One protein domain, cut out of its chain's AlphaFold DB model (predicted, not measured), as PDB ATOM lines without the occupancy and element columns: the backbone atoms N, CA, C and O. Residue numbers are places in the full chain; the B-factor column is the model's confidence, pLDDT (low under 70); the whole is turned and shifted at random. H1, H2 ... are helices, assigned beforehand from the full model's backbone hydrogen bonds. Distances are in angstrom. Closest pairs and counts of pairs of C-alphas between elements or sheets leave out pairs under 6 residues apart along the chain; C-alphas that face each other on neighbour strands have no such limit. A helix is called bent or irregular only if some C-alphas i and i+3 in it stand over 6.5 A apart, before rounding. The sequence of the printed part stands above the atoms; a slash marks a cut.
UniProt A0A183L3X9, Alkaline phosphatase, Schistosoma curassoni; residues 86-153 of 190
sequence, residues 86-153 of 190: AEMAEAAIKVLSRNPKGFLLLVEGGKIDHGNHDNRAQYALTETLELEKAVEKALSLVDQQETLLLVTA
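This is residues 86 to 153 of the 190 residues of the protein "Alkaline phosphatase" of Schistosoma curassoni (UniProt A0A183L3X9). One long helix, H3, runs along much of a rod-like shape, with H1 set on it at a shallow angle near Ala 134 and the short helix H2 folded back on its first residues as a helical hairpin. Two long stretches with no named element also run lengthwise: residues 97 to 110 lead from the end of H1 back to H2, and residues 142 to 153 turn back after H3 and run against its direction. The printed part has 68 residues with three named helices, in the order H1, H2, H3 along the chain, and no named strand; its class is all helix, with 39 residues in the helices. The whole is loose, with a radius of gyration of the C-alphas of 13.6 A, and the C-alphas span 44 by 19 by 17 A along their three main axes.

The first helix, H1, residues 86 to 96, touches H3, residues 121 to 141, with 16 pairs of C-alphas within 8 A. Their closest C-alphas are those of Ala 86 and Ala 134, 3.8 A apart, and their centres are 14.2 A apart. H1 and H3 run the same way at a shallow tilt of 33 degrees, only just short of steep. The next helix along the chain is H2, residues 111 to 117, and H1 and H2 are apart, with no C-alpha of the one within 8 A of the other. H2 touches H3, with 15 pairs of C-alphas within 8 A, and H3 touches H2 with residues 121 to 128 alone. The closest C-alphas of H2 and H3 are those of Gly 115 and Ala 124, 4.3 A apart, and their centres are 14.0 A apart. H2 and H3 run opposite ways at a shallow tilt of 22 degrees, and together they are a helical hairpin. In H1, H2 and H3 every backbone O of residue i is within hydrogen-bond range of the N of residue i+4 inside the helix.

H1 begins at Ala 86, with its C-alpha at (44.041, -13.959, 14.681), and ends at Leu 96; it has 11 residues and measures 15.2 A from first to last C-alpha. Residues 97 to 110 follow with no named element, and their C-alphas lie 4 to 22 A from the mean of the C-alphas. H2 goes from Lys 111, with its C-alpha at (48.861, -26.835, 16.817), to His 117, 7 residues and 9.7 A. H3, the longest helix with 21 residues, goes from Ala 121 to Leu 141 and measures 30.5 A; its last C-alpha is at (46.257, -2.857, 16.619). Residues 142 to 153 have no named element and end at C-alpha 153, at (59.475, -21.085, 19.552). None of the three helices is bent or irregular.

The two C-alphas farthest apart are those of Pro 100 and Asn 119, 44.1 A, and the outline is a rod. The first and last printed C-alphas, those of Ala 86 and Ala 153, are 17.7 A apart. The link from H1 to H2 is long, with 14 residues between them, while the link from H2 to H3 is tight, with 3. After H3, the 12 residues from 142 to 153 have C-alphas 8 to 19 A from the mean of the C-alphas. The printed part runs from 86 to 153 without a cut, within a full chain of 190 residues. The mean pLDDT of the printed part is 98.1, and no printed residue is under 70.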
ATOM      1  N   ALA A  86      44.023 -15.395  14.934       98.38
ATOM      2  CA  ALA A  86      44.041 -13.959  14.681       98.38
ATOM      3  C   ALA A  86      42.805 -13.243  15.253       98.38
ATOM      4  O   ALA A  86      42.948 -12.187  15.871       98.38
ATOM      5  N   GLU A  87      41.607 -13.820  15.114       98.50
ATOM      6  CA  GLU A  87      40.383 -13.262  15.709       98.50
ATOM      7  C   GLU A  87      40.462 -13.244  17.239       98.50
ATOM      8  O   GLU A  87      40.151 -12.227  17.865       98.50
ATOM      9  N   MET A  88      40.919 -14.338  17.859       98.75
ATOM     10  CA  MET A  88      41.103 -14.391  19.312       98.75
ATOM     11  C   MET A  88      42.153 -13.383  19.795       98.75
ATOM     12  O   MET A  88      41.934 -12.725  20.815       98.75
ATOM     13  N   ALA A  89      43.268 -13.222  19.077       98.62
ATOM     14  CA  ALA A  89      44.284 -12.220  19.397       98.62
ATOM     15  C   ALA A  89      43.719 -10.792  19.297       98.62
ATOM     16  O   ALA A  89      43.892  -9.996  20.220       98.62
ATOM     17  N   GLU A  90      42.971 -10.484  18.233       98.62
ATOM     18  CA  GLU A  90      42.295  -9.194  18.055       98.62
ATOM     19  C   GLU A  90      41.326  -8.889  19.206       98.62
ATOM     20  O   GLU A  90      41.373  -7.803  19.789       98.62
ATOM     21  N   ALA A  91      40.467  -9.844  19.566       98.56
ATOM     22  CA  ALA A  91      39.531  -9.691  20.676       98.56
ATOM     23  C   ALA A  91      40.257  -9.479  22.014       98.56
ATOM     24  O   ALA A  91      39.881  -8.596  22.789       98.56
ATOM     25  N   ALA A  92      41.329 -10.235  22.270       98.62
ATOM     26  CA  ALA A  92      42.136 -10.077  23.474       98.62
ATOM     27  C   ALA A  92      42.758  -8.676  23.555       98.62
ATOM     28  O   ALA A  92      42.634  -8.019  24.588       98.62
ATOM     29  N   ILE A  93      43.358  -8.181  22.467       98.44
ATOM     30  CA  ILE A  93      43.949  -6.835  22.413       98.44
ATOM     31  C   ILE A  93      42.873  -5.765  22.627       98.44
ATOM     32  O   ILE A  93      43.084  -4.844  23.414       98.44
ATOM     33  N   LYS A  94      41.689  -5.893  22.012       98.12
ATOM     34  CA  LYS A  94      40.571  -4.946  22.206       98.12
ATOM     35  C   LYS A  94      40.109  -4.843  23.660       98.12
ATOM     36  O   LYS A  94      39.697  -3.766  24.091       98.12
ATOM     37  N   VAL A  95      40.156  -5.943  24.411       98.31
ATOM     38  CA  VAL A  95      39.822  -5.951  25.843       98.31
ATOM     39  C   VAL A  95      40.970  -5.382  26.674       98.31
ATOM     40  O   VAL A  95      40.769  -4.451  27.451       98.31
ATOM     41  N   LEU A  96      42.181  -5.904  26.484       98.19
ATOM     42  CA  LEU A  96      43.338  -5.612  27.329       98.19
ATOM     43  C   LEU A  96      43.900  -4.196  27.141       98.19
ATOM     44  O   LEU A  96      44.320  -3.578  28.118       98.19
ATOM     45  N   SER A  97      43.866  -3.655  25.918       97.31
ATOM     46  CA  SER A  97      44.376  -2.308  25.592       97.31
ATOM     47  C   SER A  97      43.646  -1.177  26.318       97.31
ATOM     48  O   SER A  97      44.174  -0.075  26.434       97.31
ATOM     49  N   ARG A  98      42.453  -1.438  26.865       96.25
ATOM     50  CA  ARG A  98      41.721  -0.450  27.666       96.25
ATOM     51  C   ARG A  98      42.310  -0.234  29.055       96.25
ATOM     52  O   ARG A  98      41.913   0.712  29.731       96.25
ATOM     53  N   ASN A  99      43.231  -1.087  29.505       97.00
ATOM     54  CA  ASN A  99      43.950  -0.856  30.749       97.00
ATOM     55  C   ASN A  99      45.061   0.192  30.530       97.00
ATOM     56  O   ASN A  99      46.061  -0.124  29.885       97.00
ATOM     57  N   PRO A 100      44.977   1.397  31.129       96.69
ATOM     58  CA  PRO A 100      45.981   2.447  30.929       96.69
ATOM     59  C   PRO A 100      47.357   2.103  31.520       96.69
ATOM     60  O   PRO A 100      48.322   2.819  31.290       96.69
ATOM     61  N   LYS A 101      47.463   1.024  32.308       98.12
ATOM     62  CA  LYS A 101      48.738   0.512  32.836       98.12
ATOM     63  C   LYS A 101      49.434  -0.473  31.885       98.12
ATOM     64  O   LYS A 101      50.445  -1.054  32.269       98.12
ATOM     65  N   GLY A 102      48.880  -0.689  30.694       97.81
ATOM     66  CA  GLY A 102      49.345  -1.695  29.747       97.81
ATOM     67  C   GLY A 102      48.843  -3.101  30.080       97.81
ATOM     68  O   GLY A 102      48.026  -3.315  30.984       97.81
ATOM     69  N   PHE A 103      49.325  -4.078  29.320       98.56
ATOM     70  CA  PHE A 103      48.931  -5.474  29.456       98.56
ATOM     71  C   PHE A 103      50.059  -6.416  29.039       98.56
ATOM     72  O   PHE A 103      50.993  -6.030  28.344       98.56
ATOM     73  N   LEU A 104      49.929  -7.673  29.454       98.56
ATOM     74  CA  LEU A 104      50.685  -8.794  28.916       98.56
ATOM     75  C   LEU A 104      49.705  -9.691  28.164       98.56
ATOM     76  O   LEU A 104      48.642 -10.021  28.693       98.56
ATOM     77  N   LEU A 105      50.067 -10.092  26.950       98.75
ATOM     78  CA  LEU A 105      49.299 -11.037  26.153       98.75
ATOM     79  C   LEU A 105      50.232 -12.130  25.638       98.75
ATOM     80  O   LEU A 105      51.253 -11.836  25.025       98.75
ATOM     81  N   LEU A 106      49.852 -13.385  25.879       98.75
ATOM     82  CA  LEU A 106      50.463 -14.558  25.266       98.75
ATOM     83  C   LEU A 106      49.512 -15.089  24.190       98.75
ATOM     84  O   LEU A 106      48.336 -15.333  24.470       98.75
ATOM     85  N   VAL A 107      50.032 -15.268  22.980       98.81
ATOM     86  CA  VAL A 107      49.337 -15.889  21.850       98.81
ATOM     87  C   VAL A 107      50.176 -17.078  21.406       98.81
ATOM     88  O   VAL A 107      51.367 -16.923  21.151       98.81
ATOM     89  N   GLU A 108      49.570 -18.258  21.336       98.81
ATOM     90  CA  GLU A 108      50.272 -19.513  21.073       98.81
ATOM     91  C   GLU A 108      49.680 -20.213  19.844       98.81
ATOM     92  O   GLU A 108      48.494 -20.542  19.811       98.81
ATOM     93  N   GLY A 109      50.523 -20.485  18.846       98.50
ATOM     94  CA  GLY A 109      50.203 -21.344  17.702       98.50
ATOM     95  C   GLY A 109      50.412 -22.828  18.019       98.50
ATOM     96  O   GLY A 109      51.137 -23.511  17.304       98.50
ATOM     97  N   GLY A 110      49.823 -23.338  19.105       97.69
ATOM     98  CA  GLY A 110      50.210 -24.636  19.691       97.69
ATOM     99  C   GLY A 110      49.985 -25.856  18.785       97.69
ATOM    100  O   GLY A 110      50.627 -26.888  18.935       97.69
ATOM    101  N   LYS A 111      49.112 -25.753  17.781       98.31
ATOM    102  CA  LYS A 111      48.861 -26.835  16.817       98.31
ATOM    103  C   LYS A 111      49.985 -27.033  15.794       98.31
ATOM    104  O   LYS A 111      49.992 -28.064  15.125       98.31
ATOM    105  N   ILE A 112      50.939 -26.101  15.689       98.75
ATOM    106  CA  ILE A 112      52.153 -26.282  14.874       98.75
ATOM    107  C   ILE A 112      52.927 -27.513  15.361       98.75
ATOM    108  O   ILE A 112      53.336 -28.345  14.551       98.75
ATOM    109  N   ASP A 113      53.084 -27.651  16.679       98.56
ATOM    110  CA  ASP A 113      53.724 -28.797  17.332       98.56
ATOM    111  C   ASP A 113      52.988 -30.103  17.006       98.56
ATOM    112  O   ASP A 113      53.571 -31.032  16.449       98.56
ATOM    113  N   HIS A 114      51.667 -30.125  17.197       98.00
ATOM    114  CA  HIS A 114      50.855 -31.313  16.928       98.00
ATOM    115  C   HIS A 114      50.949 -31.758  15.459       98.00
ATOM    116  O   HIS A 114      51.093 -32.945  15.172       98.00
ATOM    117  N   GLY A 115      50.919 -30.804  14.520       98.00
ATOM    118  CA  GLY A 115      51.058 -31.101  13.096       98.00
ATOM    119  C   GLY A 115      52.414 -31.727  12.763       98.00
ATOM    120  O   GLY A 115      52.485 -32.613  11.912       98.00
ATOM    121  N   ASN A 116      53.482 -31.310  13.451       97.88
ATOM    122  CA  ASN A 116      54.804 -31.908  13.297       97.88
ATOM    123  C   ASN A 116      54.907 -33.282  13.970       97.88
ATOM    124  O   ASN A 116      55.486 -34.188  13.377       97.88
ATOM    125  N   HIS A 117      54.325 -33.477  15.156       97.69
ATOM    126  CA  HIS A 117      54.253 -34.791  15.803       97.69
ATOM    127  C   HIS A 117      53.511 -35.831  14.956       97.69
ATOM    128  O   HIS A 117      53.918 -36.992  14.913       97.69
ATOM    129  N   ASP A 118      52.476 -35.402  14.232       97.06
ATOM    130  CA  ASP A 118      51.720 -36.245  13.303       97.06
ATOM    131  C   ASP A 118      52.424 -36.438  11.939       97.06
ATOM    132  O   ASP A 118      51.878 -37.111  11.065       97.06
ATOM    133  N   ASN A 119      53.597 -35.829  11.708       95.12
ATOM    134  CA  ASN A 119      54.274 -35.730  10.402       95.12
ATOM    135  C   ASN A 119      53.394 -35.136   9.277       95.12
ATOM    136  O   ASN A 119      53.593 -35.391   8.088       95.12
ATOM    137  N   ARG A 120      52.419 -34.292   9.627       96.62
ATOM    138  CA  ARG A 120      51.493 -33.639   8.690       96.62
ATOM    139  C   ARG A 120      51.994 -32.235   8.352       96.62
ATOM    140  O   ARG A 120      51.463 -31.238   8.836       96.62
ATOM    141  N   ALA A 121      52.991 -32.143   7.469       95.31
ATOM    142  CA  ALA A 121      53.630 -30.875   7.088       95.31
ATOM    143  C   ALA A 121      52.636 -29.785   6.634       95.31
ATOM    144  O   ALA A 121      52.757 -28.632   7.041       95.31
ATOM    145  N   GLN A 122      51.617 -30.144   5.843       97.06
ATOM    146  CA  GLN A 122      50.579 -29.200   5.407       97.06
ATOM    147  C   GLN A 122      49.826 -28.583   6.593       97.06
ATOM    148  O   GLN A 122      49.517 -27.394   6.572       97.06
ATOM    149  N   TYR A 123      49.561 -29.372   7.632       98.12
ATOM    150  CA  TYR A 123      48.893 -28.910   8.842       98.12
ATOM    151  C   TYR A 123      49.817 -27.987   9.634       98.12
ATOM    152  O   TYR A 123      49.455 -26.840   9.863       98.12
ATOM    153  N   ALA A 124      51.039 -28.429   9.947       98.25
ATOM    154  CA  ALA A 124      52.007 -27.625  10.699       98.25
ATOM    155  C   ALA A 124      52.300 -26.262  10.038       98.25
ATOM    156  O   ALA A 124      52.314 -25.228  10.710       98.25
ATOM    157  N   LEU A 125      52.489 -26.240   8.714       98.12
ATOM    158  CA  LEU A 125      52.729 -25.003   7.969       98.12
ATOM    159  C   LEU A 125      51.484 -24.112   7.913       98.12
ATOM    160  O   LEU A 125      51.611 -22.898   8.043       98.12
ATOM    161  N   THR A 126      50.283 -24.685   7.779       98.25
ATOM    162  CA  THR A 126      49.043 -23.888   7.806       98.25
ATOM    163  C   THR A 126      48.813 -23.260   9.183       98.25
ATOM    164  O   THR A 126      48.477 -22.084   9.256       98.25
ATOM    165  N   GLU A 127      49.067 -23.985  10.275       98.69
ATOM    166  CA  GLU A 127      49.014 -23.420  11.634       98.69
ATOM    167  C   GLU A 127      50.066 -22.322  11.845       98.69
ATOM    168  O   GLU A 127      49.808 -21.329  12.523       98.69
ATOM    169  N   THR A 128      51.240 -22.459  11.219       98.62
ATOM    170  CA  THR A 128      52.283 -21.420  11.248       98.62
ATOM    171  C   THR A 128      51.805 -20.142  10.556       98.62
ATOM    172  O   THR A 128      52.038 -19.049  11.070       98.62
ATOM    173  N   LEU A 129      51.081 -20.266   9.438       98.38
ATOM    174  CA  LEU A 129      50.448 -19.124   8.771       98.38
ATOM    175  C   LEU A 129      49.350 -18.483   9.635       98.38
ATOM    176  O   LEU A 129      49.186 -17.270   9.613       98.38
ATOM    177  N   GLU A 130      48.606 -19.252  10.433       98.44
ATOM    178  CA  GLU A 130      47.633 -18.665  11.368       98.44
ATOM    179  C   GLU A 130      48.297 -17.881  12.507       98.44
ATOM    180  O   GLU A 130      47.782 -16.835  12.914       98.44
ATOM    181  N   LEU A 131      49.456 -18.332  13.001       98.81
ATOM    182  CA  LEU A 131      50.261 -17.555  13.946       98.81
ATOM    183  C   LEU A 131      50.795 -16.269  13.306       98.81
ATOM    184  O   LEU A 131      50.732 -15.213  13.933       98.81
ATOM    185  N   GLU A 132      51.265 -16.335  12.062       98.75
ATOM    186  CA  GLU A 132      51.707 -15.155  11.315       98.75
ATOM    187  C   GLU A 132      50.575 -14.127  11.157       98.75
ATOM    188  O   GLU A 132      50.749 -12.978  11.566       98.75
ATOM    189  N   LYS A 133      49.373 -14.543  10.742       98.75
ATOM    190  CA  LYS A 133      48.188 -13.665  10.702       98.75
ATOM    191  C   LYS A 133      47.864 -13.036  12.056       98.75
ATOM    192  O   LYS A 133      47.444 -11.880  12.116       98.75
ATOM    193  N   ALA A 134      48.028 -13.774  13.156       98.75
ATOM    194  CA  ALA A 134      47.808 -13.237  14.497       98.75
ATOM    195  C   ALA A 134      48.857 -12.174  14.873       98.75
ATOM    196  O   ALA A 134      48.503 -11.158  15.475       98.75
ATOM    197  N   VAL A 135      50.118 -12.366  14.472       98.69
ATOM    198  CA  VAL A 135      51.191 -11.373  14.632       98.69
ATOM    199  C   VAL A 135      50.908 -10.125  13.798       98.69
ATOM    200  O   VAL A 135      50.936  -9.021  14.340       98.69
ATOM    201  N   GLU A 136      50.570 -10.274  12.514       98.56
ATOM    202  CA  GLU A 136      50.198  -9.149  11.644       98.56
ATOM    203  C   GLU A 136      49.013  -8.369  12.216       98.56
ATOM    204  O   GLU A 136      49.019  -7.135  12.283       98.56
ATOM    205  N   LYS A 137      47.998  -9.093  12.698       98.50
ATOM    206  CA  LYS A 137      46.834  -8.495  13.338       98.50
ATOM    207  C   LYS A 137      47.223  -7.710  14.586       98.50
ATOM    208  O   LYS A 137      46.780  -6.573  14.734       98.50
ATOM    209  N   ALA A 138      48.062  -8.271  15.452       98.38
ATOM    210  CA  ALA A 138      48.547  -7.578  16.638       98.38
ATOM    211  C   ALA A 138      49.310  -6.297  16.273       98.38
ATOM    212  O   ALA A 138      48.985  -5.238  16.804       98.38
ATOM    213  N   LEU A 139      50.235  -6.366  15.309       98.31
ATOM    214  CA  LEU A 139      50.987  -5.208  14.808       98.31
ATOM    215  C   LEU A 139      50.078  -4.095  14.276       98.31
ATOM    216  O   LEU A 139      50.414  -2.922  14.409       98.31
ATOM    217  N   SER A 140      48.925  -4.448  13.697       98.12
ATOM    218  CA  SER A 140      47.947  -3.472  13.199       98.12
ATOM    219  C   SER A 140      47.126  -2.773  14.293       98.12
ATOM    220  O   SER A 140      46.479  -1.766  14.015       98.12
ATOM    221  N   LEU A 141      47.117  -3.310  15.519       97.94
ATOM    222  CA  LEU A 141      46.257  -2.857  16.619       97.94
ATOM    223  C   LEU A 141      47.012  -2.150  17.750       97.94
ATOM    224  O   LEU A 141      46.370  -1.559  18.617       97.94
ATOM    225  N   VAL A 142      48.342  -2.233  17.773       97.75
ATOM    226  CA  VAL A 142      49.177  -1.693  18.853       97.75
ATOM    227  C   VAL A 142      50.097  -0.587  18.348       97.75
ATOM    228  O   VAL A 142      50.537  -0.608  17.199       97.75
ATOM    229  N   ASP A 143      50.431   0.361  19.223       97.62
ATOM    230  CA  ASP A 143      51.516   1.305  18.965       97.62
ATOM    231  C   ASP A 143      52.862   0.627  19.264       97.62
ATOM    232  O   ASP A 143      53.148   0.241  20.401       97.62
ATOM    233  N   GLN A 144      53.692   0.477  18.234       96.44
ATOM    234  CA  GLN A 144      55.003  -0.172  18.320       96.44
ATOM    235  C   GLN A 144      56.025   0.649  19.124       96.44
ATOM    236  O   GLN A 144      57.037   0.100  19.552       96.44
ATOM    237  N   GLN A 145      55.761   1.934  19.382       97.94
ATOM    238  CA  GLN A 145      56.609   2.763  20.244       97.94
ATOM    239  C   GLN A 145      56.424   2.443  21.732       97.94
ATOM    240  O   GLN A 145      57.323   2.702  22.532       97.94
ATOM    241  N   GLU A 146      55.279   1.864  22.101       97.75
ATOM    242  CA  GLU A 146      54.928   1.529  23.487       97.75
ATOM    243  C   GLU A 146      54.787   0.016  23.721       97.75
ATOM    244  O   GLU A 146      54.647  -0.430  24.861       97.75
ATOM    245  N   THR A 147      54.852  -0.789  22.656       98.56
ATOM    246  CA  THR A 147      54.589  -2.231  22.703       98.56
ATOM    247  C   THR A 147      55.797  -3.039  22.250       98.56
ATOM    248  O   THR A 147      56.227  -2.946  21.103       98.56
ATOM    249  N   LEU A 148      56.298  -3.917  23.125       98.50
ATOM    250  CA  LEU A 148      57.245  -4.965  22.745       98.50
ATOM    251  C   LEU A 148      56.479  -6.204  22.271       98.50
ATOM    252  O   LEU A 148      55.793  -6.852  23.062       98.50
ATOM    253  N   LEU A 149      56.649  -6.562  20.999       98.31
ATOM    254  CA  LEU A 149      56.164  -7.821  20.437       98.31
ATOM    255  C   LEU A 149      57.342  -8.786  20.266       98.31
ATOM    256  O   LEU A 149      58.318  -8.467  19.589       98.31
ATOM    257  N   LEU A 150      57.244  -9.966  20.878       98.50
ATOM    258  CA  LEU A 150      58.241 -11.030  20.776       98.50
ATOM    259  C   LEU A 150      57.600 -12.276  20.166       98.50
ATOM    260  O   LEU A 150      56.564 -12.736  20.638       98.50
ATOM    261  N   VAL A 151      58.251 -12.828  19.142       98.56
ATOM    262  CA  VAL A 151      57.896 -14.116  18.535       98.56
ATOM    263  C   VAL A 151      59.060 -15.070  18.755       98.56
ATOM    264  O   VAL A 151      60.206 -14.739  18.452       98.56
ATOM    265  N   THR A 152      58.776 -16.246  19.300       98.56
ATOM    266  CA  THR A 152      59.760 -17.309  19.514       98.56
ATOM    267  C   THR A 152      59.079 -18.667  19.409       98.56
ATOM    268  O   THR A 152      57.854 -18.753  19.472       98.56
ATOM    269  N   ALA A 153      59.886 -19.715  19.278       98.50
ATOM    270  CA  ALA A 153      59.475 -21.085  19.552       98.50
ATOM    271  C   ALA A 153      60.000 -21.510  20.931       98.50
ATOM    272  O   ALA A 153      61.016 -20.990  21.403       98.50
TER     273      ALA A 153